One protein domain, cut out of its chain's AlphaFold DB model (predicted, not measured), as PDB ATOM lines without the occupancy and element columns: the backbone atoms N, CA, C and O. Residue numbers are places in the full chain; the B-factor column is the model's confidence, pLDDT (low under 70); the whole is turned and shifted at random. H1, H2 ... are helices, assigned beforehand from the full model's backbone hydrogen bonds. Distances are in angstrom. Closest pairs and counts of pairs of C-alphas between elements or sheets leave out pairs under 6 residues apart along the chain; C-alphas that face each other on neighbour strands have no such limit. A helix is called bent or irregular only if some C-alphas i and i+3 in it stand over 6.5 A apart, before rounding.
ATOM      1  N   GLY A  49      69.326  84.105  16.439       96.00
ATOM      2  CA  GLY A  49      69.649  83.203  17.547       96.00
ATOM      3  C   GLY A  49      70.563  82.044  17.133       96.00
ATOM      4  O   GLY A  49      71.578  81.810  17.783       96.00
ATOM      5  N   LEU A  50      70.259  81.369  16.020       96.69
ATOM      6  CA  LEU A  50      71.108  80.295  15.492       96.69
ATOM      7  C   LEU A  50      72.486  80.792  15.059       96.69
ATOM      8  O   LEU A  50      73.483  80.145  15.368       96.69
ATOM      9  N   LEU A  51      72.558  81.933  14.367       95.88
ATOM     10  CA  LEU A  51      73.838  82.510  13.964       95.88
ATOM     11  C   LEU A  51      74.676  82.891  15.188       95.88
ATOM     12  O   LEU A  51      75.864  82.589  15.230       95.88
ATOM     13  N   THR A  52      74.064  83.506  16.200       97.06
ATOM     14  CA  THR A  52      74.738  83.827  17.462       97.06
ATOM     15  C   THR A  52      75.253  82.561  18.144       97.06
ATOM     16  O   THR A  52      76.413  82.533  18.543       97.06
ATOM     17  N   LEU A  53      74.445  81.499  18.222       97.38
ATOM     18  CA  LEU A  53      74.873  80.219  18.793       97.38
ATOM     19  C   LEU A  53      76.055  79.618  18.018       97.38
ATOM     20  O   LEU A  53      77.017  79.161  18.630       97.38
ATOM     21  N   PHE A  54      76.009  79.664  16.686       96.50
ATOM     22  CA  PHE A  54      77.100  79.197  15.833       96.50
ATOM     23  C   PHE A  54      78.387  80.005  16.040       96.50
ATOM     24  O   PHE A  54      79.463  79.420  16.141       96.50
ATOM     25  N   ILE A  55      78.292  81.335  16.145       96.81
ATOM     26  CA  ILE A  55      79.448  82.201  16.415       96.81
ATOM     27  C   ILE A  55      80.048  81.874  17.782       96.81
ATOM     28  O   ILE A  55      81.258  81.690  17.878       96.81
ATOM     29  N   VAL A  56      79.219  81.755  18.824       97.25
ATOM     30  CA  VAL A  56      79.686  81.379  20.167       97.25
ATOM     31  C   VAL A  56      80.376  80.016  20.123       97.25
ATOM     32  O   VAL A  56      81.495  79.898  20.611       97.25
ATOM     33  N   TRP A  57      79.772  79.022  19.465       95.44
ATOM     34  CA  TRP A  57      80.369  77.699  19.278       95.44
ATOM     35  C   TRP A  57      81.732  77.763  18.578       95.44
ATOM     36  O   TRP A  57      82.699  77.176  19.061       95.44
ATOM     37  N   HIS A  58      81.827  78.488  17.462       94.25
ATOM     38  CA  HIS A  58      83.065  78.620  16.696       94.25
ATOM     39  C   HIS A  58      84.165  79.316  17.503       94.25
ATOM     40  O   HIS A  58      85.291  78.831  17.559       94.25
ATOM     41  N   VAL A  59      83.836  80.422  18.175       94.50
ATOM     42  CA  VAL A  59      84.792  81.142  19.024       94.50
ATOM     43  C   VAL A  59      85.247  80.253  20.180       94.50
ATOM     44  O   VAL A  59      86.445  80.153  20.425       94.50
ATOM     45  N   SER A  60      84.337  79.534  20.845       92.88
ATOM     46  CA  SER A  60      84.714  78.550  21.864       92.88
ATOM     47  C   SER A  60      85.643  77.471  21.306       92.88
ATOM     48  O   SER A  60      86.625  77.134  21.961       92.88
ATOM     49  N   ALA A  61      85.394  76.979  20.091       89.62
ATOM     50  CA  ALA A  61      86.272  76.016  19.436       89.62
ATOM     51  C   ALA A  61      87.680  76.588  19.200       89.62
ATOM     52  O   ALA A  61      88.655  75.898  19.485       89.62
ATOM     53  N   LEU A  62      87.804  77.849  18.764       87.44
ATOM     54  CA  LEU A  62      89.102  78.526  18.606       87.44
ATOM     55  C   LEU A  62      89.875  78.616  19.924       87.44
ATOM     56  O   LEU A  62      91.090  78.445  19.930       87.44
ATOM     57  N   PHE A  63      89.180  78.846  21.039       87.12
ATOM     58  CA  PHE A  63      89.809  78.823  22.356       87.12
ATOM     59  C   PHE A  63      90.140  77.407  22.815       87.12
ATOM     60  O   PHE A  63      91.141  77.242  23.481       87.12
ATOM     61  N   VAL A  64      89.367  76.378  22.475       85.19
ATOM     62  CA  VAL A  64      89.690  74.988  22.855       85.19
ATOM     63  C   VAL A  64      90.824  74.413  21.999       85.19
ATOM     64  O   VAL A  64      91.590  73.584  22.486       85.19
ATOM     65  N   ALA A  65      90.980  74.868  20.754       81.62
ATOM     66  CA  ALA A  65      91.920  74.310  19.782       81.62
ATOM     67  C   ALA A  65      93.375  74.165  20.286       81.62
ATOM     68  O   ALA A  65      93.916  73.070  20.129       81.62
ATOM     69  N   PRO A  66      93.992  75.155  20.972       75.62
ATOM     70  CA  PRO A  66      95.350  75.025  21.518       75.62
ATOM     71  C   PRO A  66      95.521  73.905  22.556       75.62
ATOM     72  O   PRO A  66      96.633  73.450  22.805       75.62
ATOM     73  N   TRP A  67      94.427  73.471  23.190       73.88
ATOM     74  CA  TRP A  67      94.409  72.344  24.130       73.88
ATOM     75  C   TRP A  67      93.955  71.034  23.482       73.88
ATOM     76  O   TRP A  67      94.165  69.961  24.053       73.88
ATOM     77  N   ALA A  68      93.309  71.110  22.320       68.25
ATOM     78  CA  ALA A  68      92.912  69.953  21.531       68.25
ATOM     79  C   ALA A  68      94.076  69.396  20.716       68.25
ATOM     80  O   ALA A  68      94.108  68.192  20.465       68.25
ATOM     81  N   VAL A  69      95.021  70.259  20.333       61.12
ATOM     82  CA  VAL A  69      96.165  69.884  19.514       61.12
ATOM     83  C   VAL A  69      97.422  70.610  19.941       61.12
ATOM     84  O   VAL A  69      97.461  71.830  20.069       61.12
ATOM     85  N   GLN A  70      98.478  69.821  20.074       52.38
ATOM     86  CA  GLN A  70      99.833  70.295  19.886       52.38
ATOM     87  C   GLN A  70     100.287  69.705  18.572       52.38
ATOM     88  O   GLN A  70     100.496  68.497  18.492       52.38
ATOM     89  N   THR A  71     100.368  70.522  17.530       48.41
ATOM     90  CA  THR A  71     101.233  70.172  16.423       48.41
ATOM     91  C   THR A  71     102.644  70.304  16.972       48.41
ATOM     92  O   THR A  71     103.048  71.368  17.439       48.41
ATOM     93  N   GLU A  72     103.348  69.182  17.106       50.56
ATOM     94  CA  GLU A  72     104.759  69.239  17.453       50.56
ATOM     95  C   GLU A  72     105.466  69.794  16.222       50.56
ATOM     96  O   GLU A  72     105.740  69.054  15.277       50.56
ATOM     97  N   ALA A  73     105.760  71.094  16.220       48.94
ATOM     98  CA  ALA A  73     106.782  71.626  15.340       48.94
ATOM     99  C   ALA A  73     108.095  70.937  15.715       48.94
ATOM    100  O   ALA A  73     108.813  71.367  16.626       48.94
ATOM    101  N   ARG A  74     108.373  69.805  15.069       48.50
ATOM    102  CA  ARG A  74     109.652  69.128  15.203       48.50
ATOM    103  C   ARG A  74     110.675  70.020  14.539       48.50
ATOM    104  O   ARG A  74     110.594  70.312  13.354       48.50
ATOM    105  N   LEU A  75     111.594  70.529  15.338       49.91
ATOM    106  CA  LEU A  75     112.771  71.193  14.816       49.91
ATOM    107  C   LEU A  75     113.771  70.101  14.425       49.91
ATOM    108  O   LEU A  75     113.728  68.993  14.961       49.91
ATOM    109  N   HIS A  76     114.637  70.390  13.456       44.59
ATOM    110  CA  HIS A  76     115.749  69.497  13.126       44.59
ATOM    111  C   HIS A  76     116.537  69.177  14.415       44.59
ATOM    112  O   HIS A  76     116.714  70.094  15.214       44.59
ATOM    113  N   PRO A  77     117.039  67.948  14.644       50.94
ATOM    114  CA  PRO A  77     117.711  67.572  15.899       50.94
ATOM    115  C   PRO A  77     118.903  68.476  16.281       50.94
ATOM    116  O   PRO A  77     119.215  68.633  17.459       50.94
ATOM    117  N   ASP A  78     119.534  69.121  15.294       46.62
ATOM    118  CA  ASP A  78     120.602  70.118  15.506       46.62
ATOM    119  C   ASP A  78     120.105  71.516  15.925       46.62
ATOM    120  O   ASP A  78     120.878  72.330  16.443       46.62
ATOM    121  N   ILE A  79     118.828  71.827  15.696       53.12
ATOM    122  CA  ILE A  79     118.165  73.032  16.193       53.12
ATOM    123  C   ILE A  79     117.656  72.678  17.588       53.12
ATOM    124  O   ILE A  79     116.807  71.808  17.750       53.12
ATOM    125  N   ARG A  80     118.243  73.318  18.606       49.41
ATOM    126  CA  ARG A  80     118.023  73.005  20.026       49.41
ATOM    127  C   ARG A  80     116.548  72.701  20.320       49.41
ATOM    128  O   ARG A  80     115.683  73.501  19.997       49.41
ATOM    129  N   GLU A  81     116.299  71.624  21.065       53.22
ATOM    130  CA  GLU A  81     114.994  71.176  21.611       53.22
ATOM    131  C   GLU A  81     114.273  72.234  22.489       53.22
ATOM    132  O   GLU A  81     113.185  72.027  23.037       53.22
ATOM    133  N   SER A  82     114.920  73.381  22.666       50.53
ATOM    134  CA  SER A  82     114.415  74.552  23.336       50.53
ATOM    135  C   SER A  82     113.813  75.526  22.329       50.53
ATOM    136  O   SER A  82     114.476  75.878  21.357       50.53
ATOM    137  N   ASP A  83     112.616  76.035  22.611       51.31
ATOM    138  CA  ASP A  83     112.005  77.132  21.852       51.31
ATOM    139  C   ASP A  83     112.946  78.357  21.738       51.31
ATOM    140  O   ASP A  83     113.942  78.441  22.463       51.31
ATOM    141  N   ILE A  84     112.612  79.361  20.919       44.56
ATOM    142  CA  ILE A  84     113.373  80.628  20.791       44.56
ATOM    143  C   ILE A  84     113.660  81.329  22.141       44.56
ATOM    144  O   ILE A  84     114.543  82.178  22.238       44.56
ATOM    145  N   LEU A  85     112.936  80.948  23.200       47.28
ATOM    146  CA  LEU A  85     113.091  81.397  24.587       47.28
ATOM    147  C   LEU A  85     113.910  80.451  25.493       47.28
ATOM    148  O   LEU A  85     113.921  80.636  26.709       47.28
ATOM    149  N   GLY A  86     114.551  79.410  24.961       47.44
ATOM    150  CA  GLY A  86     115.349  78.458  25.745       47.44
ATOM    151  C   GLY A  86     114.527  77.460  26.578       47.44
ATOM    152  O   GLY A  86     115.090  76.733  27.394       47.44
ATOM    153  N   LYS A  87     113.203  77.395  26.389       49.97
ATOM    154  CA  LYS A  87     112.319  76.483  27.134       49.97
ATOM    155  C   LYS A  87     112.246  75.122  26.455       49.97
ATOM    156  O   LYS A  87     111.902  75.062  25.280       49.97
ATOM    157  N   LYS A  88     112.500  74.049  27.212       53.91
ATOM    158  CA  LYS A  88     112.269  72.669  26.763       53.91
ATOM    159  C   LYS A  88     110.802  72.518  26.350       53.91
ATOM    160  O   LYS A  88     109.916  72.817  27.156       53.91
ATOM    161  N   ARG A  89     110.545  72.115  25.103       54.81
ATOM    162  CA  ARG A  89     109.178  71.854  24.629       54.81
ATOM    163  C   ARG A  89     108.631  70.607  25.337       54.81
ATOM    164  O   ARG A  89     109.337  69.614  25.473       54.81
ATOM    165  N   LEU A  90     107.405  70.701  25.850       57.28
ATOM    166  CA  LEU A  90     106.686  69.594  26.487       57.28
ATOM    167  C   LEU A  90     105.822  68.916  25.422       57.28
ATOM    168  O   LEU A  90     105.158  69.619  24.662       57.28
ATOM    169  N   SER A  91     105.785  67.586  25.400       57.00
ATOM    170  CA  SER A  91     104.830  66.830  24.574       57.00
ATOM    171  C   SER A  91     103.373  67.115  24.977       57.00
ATOM    172  O   SER A  91     103.101  67.642  26.065       57.00
ATOM    173  N   ALA A  92     102.402  66.714  24.146       55.31
ATOM    174  CA  ALA A  92     100.969  66.900  24.438       55.31
ATOM    175  C   ALA A  92     100.559  66.243  25.754       55.31
ATOM    176  O   ALA A  92      99.805  66.810  26.553       55.31
ATOM    177  N   GLU A  93     101.113  65.063  26.008       57.84
ATOM    178  CA  GLU A  93     100.868  64.323  27.232       57.84
ATOM    179  C   GLU A  93     101.525  65.002  28.439       57.84
ATOM    180  O   GLU A  93     100.897  65.123  29.491       57.84
ATOM    181  N   GLU A  94     102.755  65.498  28.303       65.50
ATOM    182  CA  GLU A  94     103.437  66.246  29.364       65.50
ATOM    183  C   GLU A  94     102.768  67.589  29.649       65.50
ATOM    184  O   GLU A  94     102.661  67.985  30.808       65.50
ATOM    185  N   THR A  95     102.237  68.257  28.629       64.56
ATOM    186  CA  THR A  95     101.491  69.502  28.798       64.56
ATOM    187  C   THR A  95     100.171  69.240  29.511       64.56
ATOM    188  O   THR A  95      99.872  69.906  30.501       64.56
ATOM    189  N   LEU A  96      99.418  68.208  29.117       62.41
ATOM    190  CA  LEU A  96      98.215  67.777  29.842       62.41
ATOM    191  C   LEU A  96      98.530  67.321  31.275       62.41
ATOM    192  O   LEU A  96      97.735  67.554  32.189       62.41
ATOM    193  N   LYS A  97      99.698  66.706  31.500       66.75
ATOM    194  CA  LYS A  97     100.199  66.363  32.839       66.75
ATOM    195  C   LYS A  97     100.666  67.591  33.633       66.75
ATOM    196  O   LYS A  97     100.592  67.554  34.859       66.75
ATOM    197  N   SER A  98     101.105  68.662  32.978       67.44
ATOM    198  CA  SER A  98     101.470  69.932  33.624       67.44
ATOM    199  C   SER A  98     100.246  70.764  34.013       67.44
ATOM    200  O   SER A  98     100.294  71.540  34.965       67.44
ATOM    201  N   ILE A  99      99.131  70.562  33.311       67.94
ATOM    202  CA  ILE A  99      97.852  71.196  33.607       67.94
ATOM    203  C   ILE A  99      97.278  70.613  34.912       67.94
ATOM    204  O   ILE A  99      97.323  69.395  35.153       67.94
ATOM    205  N   ASP A 100      96.732  71.504  35.750       71.62
ATOM    206  CA  ASP A 100      96.168  71.180  37.062       71.62
ATOM    207  C   ASP A 100      95.193  69.998  36.982       71.62
ATOM    208  O   ASP A 100      94.322  69.947  36.102       71.62
ATOM    209  N   LYS A 101      95.314  69.053  37.923       72.25
ATOM    210  CA  LYS A 101      94.550  67.794  37.925       72.25
ATOM    211  C   LYS A 101      93.038  68.030  37.884       72.25
ATOM    212  O   LYS A 101      92.335  67.231  37.267       72.25
ATOM    213  N   ASN A 102      92.551  69.129  38.464       78.38
ATOM    214  CA  ASN A 102      91.121  69.436  38.520       78.38
ATOM    215  C   ASN A 102      90.544  69.887  37.168       78.38
ATOM    216  O   ASN A 102      89.355  69.715  36.917       78.38
ATOM    217  N   SER A 103      91.377  70.426  36.273       76.19
ATOM    218  CA  SER A 103      90.940  70.954  34.968       76.19
ATOM    219  C   SER A 103      90.986  69.923  33.830       76.19
ATOM    220  O   SER A 103      90.293  70.069  32.820       76.19
ATOM    221  N   ARG A 104      91.723  68.817  34.009       74.25
ATOM    222  CA  ARG A 104      91.843  67.715  33.035       74.25
ATOM    223  C   ARG A 104      90.516  67.088  32.580       74.25
ATOM    224  O   ARG A 104      90.372  66.890  31.373       74.25
ATOM    225  N   PRO A 105      89.544  66.752  33.457       82.19
ATOM    226  CA  PRO A 105      88.301  66.122  33.005       82.19
ATOM    227  C   PRO A 105      87.457  67.065  32.138       82.19
ATOM    228  O   PRO A 105      86.870  66.629  31.144       82.19
ATOM    229  N   LEU A 106      87.445  68.361  32.467       83.94
ATOM    230  CA  LEU A 106      86.756  69.377  31.679       83.94
ATOM    231  C   LEU A 106      87.397  69.516  30.295       83.94
ATOM    232  O   LEU A 106      86.696  69.406  29.293       83.94
ATOM    233  N   LEU A 107      88.721  69.678  30.232       79.75
ATOM    234  CA  LEU A 107      89.450  69.789  28.964       79.75
ATOM    235  C   LEU A 107      89.308  68.532  28.101       79.75
ATOM    236  O   LEU A 107      89.080  68.637  26.901       79.75
ATOM    237  N   SER A 108      89.354  67.339  28.702       79.81
ATOM    238  CA  SER A 108      89.108  66.083  27.981       79.81
ATOM    239  C   SER A 108      87.702  66.037  27.379       79.81
ATOM    240  O   SER A 108      87.526  65.617  26.234       79.81
ATOM    241  N   THR A 109      86.698  66.503  28.123       86.25
ATOM    242  CA  THR A 109      85.307  66.547  27.655       86.25
ATOM    243  C   THR A 109      85.136  67.564  26.529       86.25
ATOM    244  O   THR A 109      84.583  67.223  25.485       86.25
ATOM    245  N   LEU A 110      85.667  68.780  26.698       86.25
ATOM    246  CA  LEU A 110      85.657  69.817  25.663       86.25
ATOM    247  C   LEU A 110      86.353  69.330  24.390       86.25
ATOM    248  O   LEU A 110      85.779  69.439  23.310       86.25
ATOM    249  N   ASN A 111      87.523  68.699  24.513       81.56
ATOM    250  CA  ASN A 111      88.228  68.121  23.374       81.56
ATOM    251  C   ASN A 111      87.370  67.081  22.655       81.56
ATOM    252  O   ASN A 111      87.232  67.162  21.442       81.56
ATOM    253  N   LYS A 112      86.725  66.148  23.361       85.25
ATOM    254  CA  LYS A 112      85.844  65.152  22.720       85.25
ATOM    255  C   LYS A 112      84.683  65.793  21.955       85.25
ATOM    256  O   LYS A 112      84.353  65.333  20.865       85.25
ATOM    257  N   VAL A 113      84.089  66.846  22.513       90.44
ATOM    258  CA  VAL A 113      82.950  67.561  21.916       90.44
ATOM    259  C   VAL A 113      83.374  68.376  20.691       90.44
ATOM    260  O   VAL A 113      82.711  68.320  19.655       90.44
ATOM    261  N   PHE A 114      84.487  69.107  20.779       89.44
ATOM    262  CA  PHE A 114      84.945  69.997  19.711       89.44
ATOM    263  C   PHE A 114      85.791  69.296  18.643       89.44
ATOM    264  O   PHE A 114      85.800  69.765  17.509       89.44
ATOM    265  N   ARG A 115      86.446  68.163  18.933       83.69
ATOM    266  CA  ARG A 115      87.322  67.439  17.987       83.69
ATOM    267  C   ARG A 115      86.713  67.200  16.600       83.69
ATOM    268  O   ARG A 115      87.393  67.526  15.633       83.69
ATOM    269  N   PRO A 116      85.470  66.701  16.433       86.94
ATOM    270  CA  PRO A 116      84.917  66.517  15.090       86.94
ATOM    271  C   PRO A 116      84.774  67.845  14.333       86.94
ATOM    272  O   PRO A 116      85.070  67.906  13.144       86.94
ATOM    273  N   TYR A 117      84.376  68.918  15.023       89.19
ATOM    274  CA  TYR A 117      84.259  70.251  14.436       89.19
ATOM    275  C   TYR A 117      85.627  70.846  14.086       89.19
ATOM    276  O   TYR A 117      85.802  71.389  12.995       89.19
ATOM    277  N   LEU A 118      86.604  70.716  14.985       85.69
ATOM    278  CA  LEU A 118      87.971  71.189  14.786       85.69
ATOM    279  C   LEU A 118      88.650  70.462  13.622       85.69
ATOM    280  O   LEU A 118      89.245  71.124  12.780       85.69
ATOM    281  N   ASN A 119      88.476  69.143  13.514       80.25
ATOM    282  CA  ASN A 119      88.968  68.354  12.383       80.25
ATOM    283  C   ASN A 119      88.280  68.757  11.070       80.25
ATOM    284  O   ASN A 119      88.934  68.886  10.041       80.25
ATOM    285  N   LEU A 120      86.958  68.976  11.098       84.88
ATOM    286  CA  LEU A 120      86.191  69.377   9.913       84.88
ATOM    287  C   LEU A 120      86.613  70.757   9.391       84.88
ATOM    288  O   LEU A 120      86.664  70.974   8.183       84.88
ATOM    289  N   THR A 121      86.875  71.691  10.303       84.88
ATOM    290  CA  THR A 121      87.266  73.073   9.986       84.88
ATOM    291  C   THR A 121      88.776  73.267   9.890       84.88
ATOM    292  O   THR A 121      89.218  74.369   9.583       84.88
ATOM    293  N   TYR A 122      89.555  72.208  10.129       75.50
ATOM    294  CA  TYR A 122      91.016  72.220  10.128       75.50
ATOM    295  C   TYR A 122      91.632  73.233  11.118       75.50
ATOM    296  O   TYR A 122      92.755  73.696  10.947       75.50
TER     297      TYR A 122
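AT A GLANCE: This is residues 49 to 122 of the 270 residues of an uncharacterized protein of Planctomycetes bacterium HG15A2 (UniProt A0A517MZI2). A long helix, H1, is crossed near its far end by H3, while residues 49 to 56 of H1 stick out at one end of the domain and a long loop, residues 69 to 91, reaches out to the other. The short helix H2 follows this loop, near H3. The printed part has 74 residues with three named helices, H1, H2 and H3 in chain order, and no named strand: all helix, loose, with a radius of gyration of the C-alphas of 15.5 A, spanning 52 by 27 by 20 A.

HOW THE PARTS SIT: H1, residues 49 to 68, touches H3, residues 104 to 121, with residues 61 to 68 alone; the closest C-alphas, of Ala 68 and Asn 111, are 5.4 A apart. They run opposite ways at a steep tilt of 68 degrees, only just short of about perpendicular. H2, residues 92 to 98, is close to H3 but not clearly touching, the closest C-alphas, of Leu 96 and Arg 104, being 7.1 A apart. H1 and H2 are only just apart, at 8.2 A. Every O i to N i+4 pair is within hydrogen-bond range in H2, 14 of 16 in H1 and 12 of 14 in H3.

IN THESE COORDINATES: H1 starts at C-alpha 49 (69.649, 83.203, 17.547) and is 27.1 A long, with a kink of 30 degrees near residue 62; it is irregular, but only just, C-alphas 63 and 66 being 6.8 A apart. H3, 24.1 A long, ends at C-alpha 121 (87.266, 73.073, 9.986), with a kink of 49 degrees near residue 114; it is irregular, C-alphas 113 and 116 being 7.2 A apart. H2 is 9.7 A long.

THE WHOLE: The two C-alphas farthest apart, of Gly 49 and Asp 78, are 52.6 A apart. The printed part has no cut; the link from H1 to H2 is long, that from H2 to H3 tight. Residues 68 to 99 have pLDDT under 70.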